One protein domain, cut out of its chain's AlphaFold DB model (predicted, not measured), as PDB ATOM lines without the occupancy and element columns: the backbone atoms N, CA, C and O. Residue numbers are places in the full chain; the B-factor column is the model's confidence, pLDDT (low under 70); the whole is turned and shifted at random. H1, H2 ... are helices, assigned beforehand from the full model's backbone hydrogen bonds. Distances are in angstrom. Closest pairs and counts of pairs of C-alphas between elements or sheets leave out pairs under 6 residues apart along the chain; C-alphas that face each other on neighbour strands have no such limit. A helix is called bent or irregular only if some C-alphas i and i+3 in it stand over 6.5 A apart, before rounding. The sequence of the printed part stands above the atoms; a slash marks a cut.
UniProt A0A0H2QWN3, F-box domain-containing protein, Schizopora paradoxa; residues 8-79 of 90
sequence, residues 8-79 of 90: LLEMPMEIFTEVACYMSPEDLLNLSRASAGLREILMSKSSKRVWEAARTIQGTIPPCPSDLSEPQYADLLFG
ATOM      1  N   LEU A   8     -58.999 -31.555  -0.518       82.31
ATOM      2  CA  LEU A   8     -57.860 -31.167   0.304       82.31
ATOM      3  C   LEU A   8     -57.004 -30.085  -0.369       82.31
ATOM      4  O   LEU A   8     -56.401 -29.277   0.317       82.31
ATOM      5  N   LEU A   9     -56.996 -30.035  -1.704       79.81
ATOM      6  CA  LEU A   9     -56.332 -28.980  -2.477       79.81
ATOM      7  C   LEU A   9     -57.272 -27.809  -2.816       79.81
ATOM      8  O   LEU A   9     -56.839 -26.827  -3.403       79.81
ATOM      9  N   GLU A  10     -58.561 -27.922  -2.479       85.38
ATOM     10  CA  GLU A  10     -59.573 -26.878  -2.698       85.38
ATOM     11  C   GLU A  10     -59.754 -25.982  -1.458       85.38
ATOM     12  O   GLU A  10     -60.424 -24.953  -1.538       85.38
ATOM     13  N   MET A  11     -59.179 -26.358  -0.309       87.31
ATOM     14  CA  MET A  11     -59.179 -25.522   0.895       87.31
ATOM     15  C   MET A  11     -58.160 -24.379   0.783       87.31
ATOM     16  O   MET A  11     -57.186 -24.501   0.037       87.31
ATOM     17  N   PRO A  12     -58.328 -23.288   1.556       90.62
ATOM     18  CA  PRO A  12     -57.317 -22.245   1.630       90.62
ATOM     19  C   PRO A  12     -55.959 -22.819   2.036       90.62
ATOM     20  O   PRO A  12     -55.857 -23.604   2.982       90.62
ATOM     21  N   MET A  13     -54.917 -22.387   1.329       86.25
ATOM     22  CA  MET A  13     -53.551 -22.872   1.516       86.25
ATOM     23  C   MET A  13     -53.068 -22.762   2.962       86.25
ATOM     24  O   MET A  13     -52.417 -23.677   3.455       86.25
ATOM     25  N   GLU A  14     -53.440 -21.683   3.644       88.94
ATOM     26  CA  GLU A  14     -53.088 -21.410   5.040       88.94
ATOM     27  C   GLU A  14     -53.577 -22.512   5.987       88.94
ATOM     28  O   GLU A  14     -52.824 -22.965   6.847       88.94
ATOM     29  N   ILE A  15     -54.805 -23.003   5.782       91.69
ATOM     30  CA  ILE A  15     -55.398 -24.070   6.598       91.69
ATOM     31  C   ILE A  15     -54.652 -25.382   6.379       91.69
ATOM     32  O   ILE A  15     -54.325 -26.079   7.338       91.69
ATOM     33  N   PHE A  16     -54.342 -25.708   5.121       91.31
ATOM     34  CA  PHE A  16     -53.544 -26.889   4.817       91.31
ATOM     35  C   PHE A  16     -52.159 -26.803   5.472       91.31
ATOM     36  O   PHE A  16     -51.729 -27.759   6.117       91.31
ATOM     37  N   THR A  17     -51.470 -25.666   5.330       91.06
ATOM     38  CA  THR A  17     -50.129 -25.489   5.901       91.06
ATOM     39  C   THR A  17     -50.136 -25.523   7.423       91.06
ATOM     40  O   THR A  17     -49.207 -26.079   7.995       91.06
ATOM     41  N   GLU A  18     -51.187 -25.014   8.073       93.69
ATOM     42  CA  GLU A  18     -51.342 -25.094   9.529       93.69
ATOM     43  C   GLU A  18     -51.436 -26.550   9.989       93.69
ATOM     44  O   GLU A  18     -50.695 -26.970  10.866       93.69
ATOM     45  N   VAL A  19     -52.277 -27.365   9.344       93.50
ATOM     46  CA  VAL A  19     -52.375 -28.799   9.668       93.50
ATOM     47  C   VAL A  19     -51.047 -29.514   9.396       93.50
ATOM     48  O   VAL A  19     -50.615 -30.354  10.186       93.50
ATOM     49  N   ALA A  20     -50.372 -29.163   8.299       94.12
ATOM     50  CA  ALA A  20     -49.081 -29.734   7.934       94.12
ATOM     51  C   ALA A  20     -47.968 -29.408   8.950       94.12
ATOM     52  O   ALA A  20     -47.057 -30.218   9.116       94.12
ATOM     53  N   CYS A  21     -48.050 -28.283   9.675       95.25
ATOM     54  CA  CYS A  21     -47.095 -27.930  10.733       95.25
ATOM     55  C   CYS A  21     -47.073 -28.925  11.898       95.25
ATOM     56  O   CYS A  21     -46.107 -28.901  12.650       95.25
ATOM     57  N   TYR A  22     -48.100 -29.771  12.052       94.94
ATOM     58  CA  TYR A  22     -48.199 -30.785  13.113       94.94
ATOM     59  C   TYR A  22     -47.805 -32.199  12.652       94.94
ATOM     60  O   TYR A  22     -47.911 -33.152  13.424       94.94
ATOM     61  N   MET A  23     -47.381 -32.363  11.399       94.75
ATOM     62  CA  MET A  23     -46.989 -33.659  10.840       94.75
ATOM     63  C   MET A  23     -45.508 -33.954  11.081       94.75
ATOM     64  O   MET A  23     -44.708 -33.040  11.279       94.75
ATOM     65  N   SER A  24     -45.115 -35.230  11.021       94.81
ATOM     66  CA  SER A  24     -43.691 -35.578  11.033       94.81
ATOM     67  C   SER A  24     -43.022 -35.224   9.692       94.81
ATOM     68  O   SER A  24     -43.695 -35.158   8.656       94.81
ATOM     69  N   PRO A  25     -41.688 -35.044   9.655       94.50
ATOM     70  CA  PRO A  25     -40.982 -34.831   8.392       94.50
ATOM     71  C   PRO A  25     -41.165 -35.991   7.399       94.50
ATOM     72  O   PRO A  25     -41.224 -35.758   6.192       94.50
ATOM     73  N   GLU A  26     -41.296 -37.228   7.891       94.75
ATOM     74  CA  GLU A  26     -41.568 -38.410   7.064       94.75
ATOM     75  C   GLU A  26     -42.962 -38.346   6.420       94.75
ATOM     76  O   GLU A  26     -43.108 -38.612   5.223       94.75
ATOM     77  N   ASP A  27     -43.983 -37.930   7.173       95.00
ATOM     78  CA  ASP A  27     -45.345 -37.770   6.652       95.00
ATOM     79  C   ASP A  27     -45.404 -36.705   5.553       95.00
ATOM     80  O   ASP A  27     -45.981 -36.942   4.487       95.00
ATOM     81  N   LEU A  28     -44.757 -35.554   5.768       95.69
ATOM     82  CA  LEU A  28     -44.672 -34.489   4.763       95.69
ATOM     83  C   LEU A  28     -43.950 -34.960   3.498       95.69
ATOM     84  O   LEU A  28     -44.389 -34.678   2.377       95.69
ATOM     85  N   LEU A  29     -42.867 -35.722   3.661       95.31
ATOM     86  CA  LEU A  29     -42.134 -36.306   2.546       95.31
ATOM     87  C   LEU A  29     -43.021 -37.274   1.753       95.31
ATOM     88  O   LEU A  29     -43.081 -37.186   0.522       95.31
ATOM     89  N   ASN A  30     -43.765 -38.144   2.433       95.19
ATOM     90  CA  ASN A  30     -44.690 -39.079   1.796       95.19
ATOM     91  C   ASN A  30     -45.854 -38.358   1.094       95.19
ATOM     92  O   ASN A  30     -46.173 -38.687  -0.052       95.19
ATOM     93  N   LEU A  31     -46.430 -37.318   1.705       93.56
ATOM     94  CA  LEU A  31     -47.471 -36.488   1.085       93.56
ATOM     95  C   LEU A  31     -46.974 -35.787  -0.181       93.56
ATOM     96  O   LEU A  31     -47.666 -35.785  -1.201       93.56
ATOM     97  N   SER A  32     -45.750 -35.256  -0.149       94.06
ATOM     98  CA  SER A  32     -45.130 -34.620  -1.318       94.06
ATOM     99  C   SER A  32     -44.903 -35.593  -2.483       94.06
ATOM    100  O   SER A  32     -44.838 -35.180  -3.639       94.06
ATOM    101  N   ARG A  33     -44.787 -36.896  -2.205       92.31
ATOM    102  CA  ARG A  33     -44.634 -37.951  -3.218       92.31
ATOM    103  C   ARG A  33     -45.974 -38.468  -3.733       92.31
ATOM    104  O   ARG A  33     -46.037 -38.954  -4.858       92.31
ATOM    105  N   ALA A  34     -47.036 -38.355  -2.937       90.94
ATOM    106  CA  ALA A  34     -48.346 -38.921  -3.246       90.94
ATOM    107  C   ALA A  34     -49.137 -38.138  -4.313       90.94
ATOM    108  O   ALA A  34     -49.977 -38.719  -4.997       90.94
ATOM    109  N   SER A  35     -48.909 -36.827  -4.458       88.88
ATOM    110  CA  SER A  35     -49.654 -35.973  -5.397       88.88
ATOM    111  C   SER A  35     -48.797 -34.839  -5.945       88.88
ATOM    112  O   SER A  35     -48.092 -34.174  -5.190       88.88
ATOM    113  N   ALA A  36     -48.922 -34.552  -7.244       89.94
ATOM    114  CA  ALA A  36     -48.229 -33.434  -7.884       89.94
ATOM    115  C   ALA A  36     -48.601 -32.071  -7.267       89.94
ATOM    116  O   ALA A  36     -47.721 -31.242  -7.069       89.94
ATOM    117  N   GLY A  37     -49.870 -31.864  -6.892       90.44
ATOM    118  CA  GLY A  37     -50.303 -30.616  -6.250       90.44
ATOM    119  C   GLY A  37     -49.741 -30.462  -4.834       90.44
ATOM    120  O   GLY A  37     -49.235 -29.404  -4.472       90.44
ATOM    121  N   LEU A  38     -49.735 -31.547  -4.049       91.81
ATOM    122  CA  LEU A  38     -49.099 -31.539  -2.724       91.81
ATOM    123  C   LEU A  38     -47.589 -31.330  -2.831       91.81
ATOM    124  O   LEU A  38     -47.014 -30.620  -2.012       91.81
ATOM    125  N   ARG A  39     -46.951 -31.912  -3.850       94.00
ATOM    126  CA  ARG A  39     -45.535 -31.691  -4.144       94.00
ATOM    127  C   ARG A  39     -45.243 -30.220  -4.403       94.00
ATOM    128  O   ARG A  39     -44.307 -29.694  -3.814       94.00
ATOM    129  N   GLU A  40     -46.018 -29.576  -5.274       93.31
ATOM    130  CA  GLU A  40     -45.845 -28.163  -5.626       93.31
ATOM    131  C   GLU A  40     -45.933 -27.266  -4.387       93.31
ATOM    132  O   GLU A  40     -45.069 -26.419  -4.163       93.31
ATOM    133  N   ILE A  41     -46.915 -27.530  -3.525       93.12
ATOM    134  CA  ILE A  41     -47.099 -26.825  -2.259       93.12
ATOM    135  C   ILE A  41     -45.929 -27.085  -1.307       93.12
ATOM    136  O   ILE A  41     -45.261 -26.147  -0.866       93.12
ATOM    137  N   LEU A  42     -45.673 -28.347  -0.960       95.50
ATOM    138  CA  LEU A  42     -44.750 -28.706   0.119       95.50
ATOM    139  C   LEU A  42     -43.290 -28.443  -0.259       95.50
ATOM    140  O   LEU A  42     -42.495 -28.124   0.614       95.50
ATOM    141  N   MET A  43     -42.931 -28.504  -1.541       94.81
ATOM    142  CA  MET A  43     -41.564 -28.228  -2.007       94.81
ATOM    143  C   MET A  43     -41.314 -26.738  -2.303       94.81
ATOM    144  O   MET A  43     -40.208 -26.360  -2.691       94.81
ATOM    145  N   SER A  44     -42.320 -25.876  -2.133       94.12
ATOM    146  CA  SER A  44     -42.179 -24.431  -2.327       94.12
ATOM    147  C   SER A  44     -41.444 -23.752  -1.164       94.12
ATOM    148  O   SER A  44     -41.469 -24.200  -0.017       94.12
ATOM    149  N   LYS A  45     -40.841 -22.588  -1.439       91.44
ATOM    150  CA  LYS A  45     -40.173 -21.772  -0.410       91.44
ATOM    151  C   LYS A  45     -41.133 -21.272   0.676       91.44
ATOM    152  O   LYS A  45     -40.701 -21.076   1.808       91.44
ATOM    153  N   SER A  46     -42.414 -21.070   0.357       90.81
ATOM    154  CA  SER A  46     -43.427 -20.634   1.331       90.81
ATOM    155  C   SER A  46     -43.703 -21.689   2.400       90.81
ATOM    156  O   SER A  46     -44.030 -21.337   3.529       90.81
ATOM    157  N   SER A  47     -43.479 -22.966   2.088       94.62
ATOM    158  CA  SER A  47     -43.652 -24.072   3.033       94.62
ATOM    159  C   SER A  47     -42.464 -24.258   3.978       94.62
ATOM    160  O   SER A  47     -42.487 -25.170   4.796       94.62
ATOM    161  N   LYS A  48     -41.431 -23.400   3.933       94.69
ATOM    162  CA  LYS A  48     -40.248 -23.528   4.805       94.69
ATOM    163  C   LYS A  48     -40.621 -23.659   6.286       94.69
ATOM    164  O   LYS A  48     -40.105 -24.541   6.960       94.69
ATOM    165  N   ARG A  49     -41.556 -22.829   6.766       95.00
ATOM    166  CA  ARG A  49     -42.001 -22.865   8.169       95.00
ATOM    167  C   ARG A  49     -42.710 -24.161   8.544       95.00
ATOM    168  O   ARG A  49     -42.558 -24.611   9.669       95.00
ATOM    169  N   VAL A  50     -43.432 -24.766   7.602       97.00
ATOM    170  CA  VAL A  50     -44.097 -26.061   7.802       97.00
ATOM    171  C   VAL A  50     -43.058 -27.140   8.086       97.00
ATOM    172  O   VAL A  50     -43.193 -27.894   9.042       97.00
ATOM    173  N   TRP A  51     -41.982 -27.174   7.299       97.19
ATOM    174  CA  TRP A  51     -40.913 -28.148   7.501       97.19
ATOM    175  C   TRP A  51     -40.079 -27.882   8.755       97.19
ATOM    176  O   TRP A  51     -39.742 -28.826   9.468       97.19
ATOM    177  N   GLU A  52     -39.774 -26.616   9.052       96.00
ATOM    178  CA  GLU A  52     -39.114 -26.231  10.307       96.00
ATOM    179  C   GLU A  52     -39.948 -26.676  11.519       96.00
ATOM    180  O   GLU A  52     -39.407 -27.283  12.446       96.00
ATOM    181  N   ALA A  53     -41.263 -26.435  11.492       96.25
ATOM    182  CA  ALA A  53     -42.187 -26.874  12.534       96.25
ATOM    183  C   ALA A  53     -42.178 -28.403  12.663       96.25
ATOM    184  O   ALA A  53     -41.823 -28.914  13.724       96.25
ATOM    185  N   ALA A  54     -42.427 -29.123  11.566       95.38
ATOM    186  CA  ALA A  54     -42.443 -30.586  11.530       95.38
ATOM    187  C   ALA A  54     -41.159 -31.216  12.090       95.38
ATOM    188  O   ALA A  54     -41.209 -32.173  12.864       95.38
ATOM    189  N   ARG A  55     -39.992 -30.655  11.751       94.88
ATOM    190  CA  ARG A  55     -38.700 -31.115  12.274       94.88
ATOM    191  C   ARG A  55     -38.592 -30.938  13.790       94.88
ATOM    192  O   ARG A  55     -38.037 -31.796  14.472       94.88
ATOM    193  N   THR A  56     -39.091 -29.823  14.316       94.31
ATOM    194  CA  THR A  56     -38.940 -29.474  15.740       94.31
ATOM    195  C   THR A  56     -39.919 -30.195  16.667       94.31
ATOM    196  O   THR A  56     -39.603 -30.325  17.846       94.31
ATOM    197  N   ILE A  57     -41.031 -30.743  16.155       87.69
ATOM    198  CA  ILE A  57     -42.029 -31.491  16.952       87.69
ATOM    199  C   ILE A  57     -41.392 -32.596  17.795       87.69
ATOM    200  O   ILE A  57     -41.752 -32.774  18.956       87.69
ATOM    201  N   GLN A  58     -40.460 -33.355  17.218       74.62
ATOM    202  CA  GLN A  58     -39.859 -34.499  17.908       74.62
ATOM    203  C   GLN A  58     -38.711 -34.094  18.844       74.62
ATOM    204  O   GLN A  58     -38.259 -34.920  19.631       74.62
ATOM    205  N   GLY A  59     -38.215 -32.851  18.769       81.62
ATOM    206  CA  GLY A  59     -37.135 -32.318  19.615       81.62
ATOM    207  C   GLY A  59     -35.759 -32.988  19.462       81.62
ATOM    208  O   GLY A  59     -34.780 -32.501  20.019       81.62
ATOM    209  N   THR A  60     -35.663 -34.087  18.714       86.88
ATOM    210  CA  THR A  60     -34.453 -34.910  18.562       86.88
ATOM    211  C   THR A  60     -33.673 -34.618  17.283       86.88
ATOM    212  O   THR A  60     -32.508 -34.996  17.181       86.88
ATOM    213  N   ILE A  61     -34.295 -33.956  16.305       90.62
ATOM    214  CA  ILE A  61     -33.685 -33.690  15.003       90.62
ATOM    215  C   ILE A  61     -32.935 -32.352  15.065       90.62
ATOM    216  O   ILE A  61     -33.552 -31.329  15.385       90.62
ATOM    217  N   PRO A  62     -31.622 -32.320  14.762       92.56
ATOM    218  CA  PRO A  62     -30.857 -31.084  14.812       92.56
ATOM    219  C   PRO A  62     -31.278 -30.116  13.693       92.56
ATOM    220  O   PRO A  62     -32.002 -30.492  12.767       92.56
ATOM    221  N   PRO A  63     -30.843 -28.846  13.756       93.56
ATOM    222  CA  PRO A  63     -31.103 -27.885  12.694       93.56
ATOM    223  C   PRO A  63     -30.605 -28.372  11.327       93.56
ATOM    224  O   PRO A  63     -29.563 -29.016  11.219       93.56
ATOM    225  N   CYS A  64     -31.344 -28.014  10.280       93.44
ATOM    226  CA  CYS A  64     -31.029 -28.320   8.895       93.44
ATOM    227  C   CYS A  64     -29.691 -27.665   8.546       93.44
ATOM    228  O   CYS A  64     -29.543 -26.452   8.748       93.44
ATOM    229  N   PRO A  65     -28.726 -28.437   8.021       93.44
ATOM    230  CA  PRO A  65     -27.477 -27.896   7.506       93.44
ATOM    231  C   PRO A  65     -27.720 -26.787   6.474       93.44
ATOM    232  O   PRO A  65     -28.690 -26.829   5.718       93.44
ATOM    233  N   SER A  66     -26.835 -25.788   6.425       92.00
ATOM    234  CA  SER A  66     -26.986 -24.615   5.545       92.00
ATOM    235  C   SER A  66     -26.901 -24.932   4.050       92.00
ATOM    236  O   SER A  66     -27.309 -24.123   3.219       92.00
ATOM    237  N   ASP A  67     -26.325 -26.079   3.703       89.88
ATOM    238  CA  ASP A  67     -26.201 -26.604   2.343       89.88
ATOM    239  C   ASP A  67     -27.443 -27.385   1.881       89.88
ATOM    240  O   ASP A  67     -27.549 -27.711   0.697       89.88
ATOM    241  N   LEU A  68     -28.398 -27.642   2.781       91.94
ATOM    242  CA  LEU A  68     -29.629 -28.370   2.499       91.94
ATOM    243  C   LEU A  68     -30.863 -27.488   2.708       91.94
ATOM    244  O   LEU A  68     -30.902 -26.584   3.543       91.94
ATOM    245  N   SER A  69     -31.911 -27.775   1.942       93.62
ATOM    246  CA  SER A  69     -33.267 -27.339   2.282       93.62
ATOM    247  C   SER A  69     -33.922 -28.332   3.243       93.62
ATOM    248  O   SER A  69     -33.594 -29.517   3.228       93.62
ATOM    249  N   GLU A  70     -34.899 -27.881   4.032       95.12
ATOM    250  CA  GLU A  70     -35.609 -28.760   4.974       95.12
ATOM    251  C   GLU A  70     -36.214 -30.022   4.317       95.12
ATOM    252  O   GLU A  70     -36.047 -31.100   4.885       95.12
ATOM    253  N   PRO A  71     -36.834 -29.972   3.114       94.94
ATOM    254  CA  PRO A  71     -37.315 -31.186   2.454       94.94
ATOM    255  C   PRO A  71     -36.184 -32.136   2.043       94.94
ATOM    256  O   PRO A  71     -36.346 -33.349   2.127       94.94
ATOM    257  N   GLN A  72     -35.032 -31.606   1.608       93.56
ATOM    258  CA  GLN A  72     -33.855 -32.428   1.292       93.56
ATOM    259  C   GLN A  72     -33.276 -33.067   2.551       93.56
ATOM    260  O   GLN A  72     -32.856 -34.219   2.517       93.56
ATOM    261  N   TYR A  73     -33.270 -32.333   3.660       93.94
ATOM    262  CA  TYR A  73     -32.809 -32.846   4.938       93.94
ATOM    263  C   TYR A  73     -33.753 -33.925   5.490       93.94
ATOM    264  O   TYR A  73     -33.291 -34.975   5.929       93.94
ATOM    265  N   ALA A  74     -35.069 -33.731   5.370       94.06
ATOM    266  CA  ALA A  74     -36.059 -34.757   5.686       94.06
ATOM    267  C   ALA A  74     -35.907 -36.001   4.794       94.06
ATOM    268  O   ALA A  74     -35.984 -37.120   5.292       94.06
ATOM    269  N   ASP A  75     -35.650 -35.826   3.494       93.69
ATOM    270  CA  ASP A  75     -35.392 -36.950   2.586       93.69
ATOM    271  C   ASP A  75     -34.090 -37.690   2.917       93.69
ATOM    272  O   ASP A  75     -34.046 -38.911   2.833       93.69
ATOM    273  N   LEU A  76     -33.049 -36.984   3.360       92.31
ATOM    274  CA  LEU A  76     -31.806 -37.608   3.816       92.31
ATOM    275  C   LEU A  76     -32.016 -38.464   5.078       92.31
ATOM    276  O   LEU A  76     -31.387 -39.510   5.218       92.31
ATOM    277  N   LEU A  77     -32.879 -38.018   5.996       91.75
ATOM    278  CA  LEU A  77     -33.146 -38.703   7.265       91.75
ATOM    279  C   LEU A  77     -34.141 -39.866   7.130       91.75
ATOM    280  O   LEU A  77     -33.942 -40.913   7.740       91.75
ATOM    281  N   PHE A  78     -35.218 -39.671   6.363       92.25
ATOM    282  CA  PHE A  78     -36.381 -40.576   6.320       92.25
ATOM    283  C   PHE A  78     -36.661 -41.148   4.926       92.25
ATOM    284  O   PHE A  78     -37.507 -42.030   4.753       92.25
ATOM    285  N   GLY A  79     -35.990 -40.636   3.897       89.06
ATOM    286  CA  GLY A  79     -36.131 -41.124   2.537       89.06
ATOM    287  C   GLY A  79     -35.556 -42.525   2.360       89.06
ATOM    288  O   GLY A  79     -34.666 -42.977   3.069       89.06
TER     289      GLY A  79
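What this domain is: This is residues 8 to 79 of the 90 residues of the protein "F-box domain-containing protein" of Schizopora paradoxa (UniProt A0A0H2QWN3). Five short helices make an elongated cluster, H2 and H4 in its middle, H1 and H3 toward one end and H5 toward the other. The 72 printed residues include five named helices, H1 to H5 along the chain, and no named strand: all helix, compact, radius of gyration of the C-alphas 11.4 A, spans 34 by 20 by 18 A.

How they stand to each other: H1, residues 13 to 20, touches H4, residues 45 to 57, at a shallow tilt of 22 degrees; their closest C-alphas, Ala 20 and Val 50, are 6.2 A apart. H2, residues 25 to 34, and H3, residues 36 to 42, form a hairpin; their closest C-alphas, Ser 32 and Arg 39, are 4.1 A apart. H5, residues 70 to 78, touches H2 about perpendicular, at 80 degrees; their closest C-alphas, Pro 25 and Ala 74, are 5.6 A apart. Every O i to N i+4 pair is within hydrogen-bond range in H1, H2, H3 and H5, and 7 of 9 in H4.

Where its parts are: H1 begins at C-alpha 13 (-53.551, -22.872, 1.516). H4, 20.0 A long, is irregular: C-alphas 46 and 49 are 7.3 A apart. H5 ends at C-alpha 78 (-36.381, -40.576, 6.320).

The domain as a whole: The printed part has no cut. The H4 to H5 link is long; no printed residue is under 70 in pLDDT.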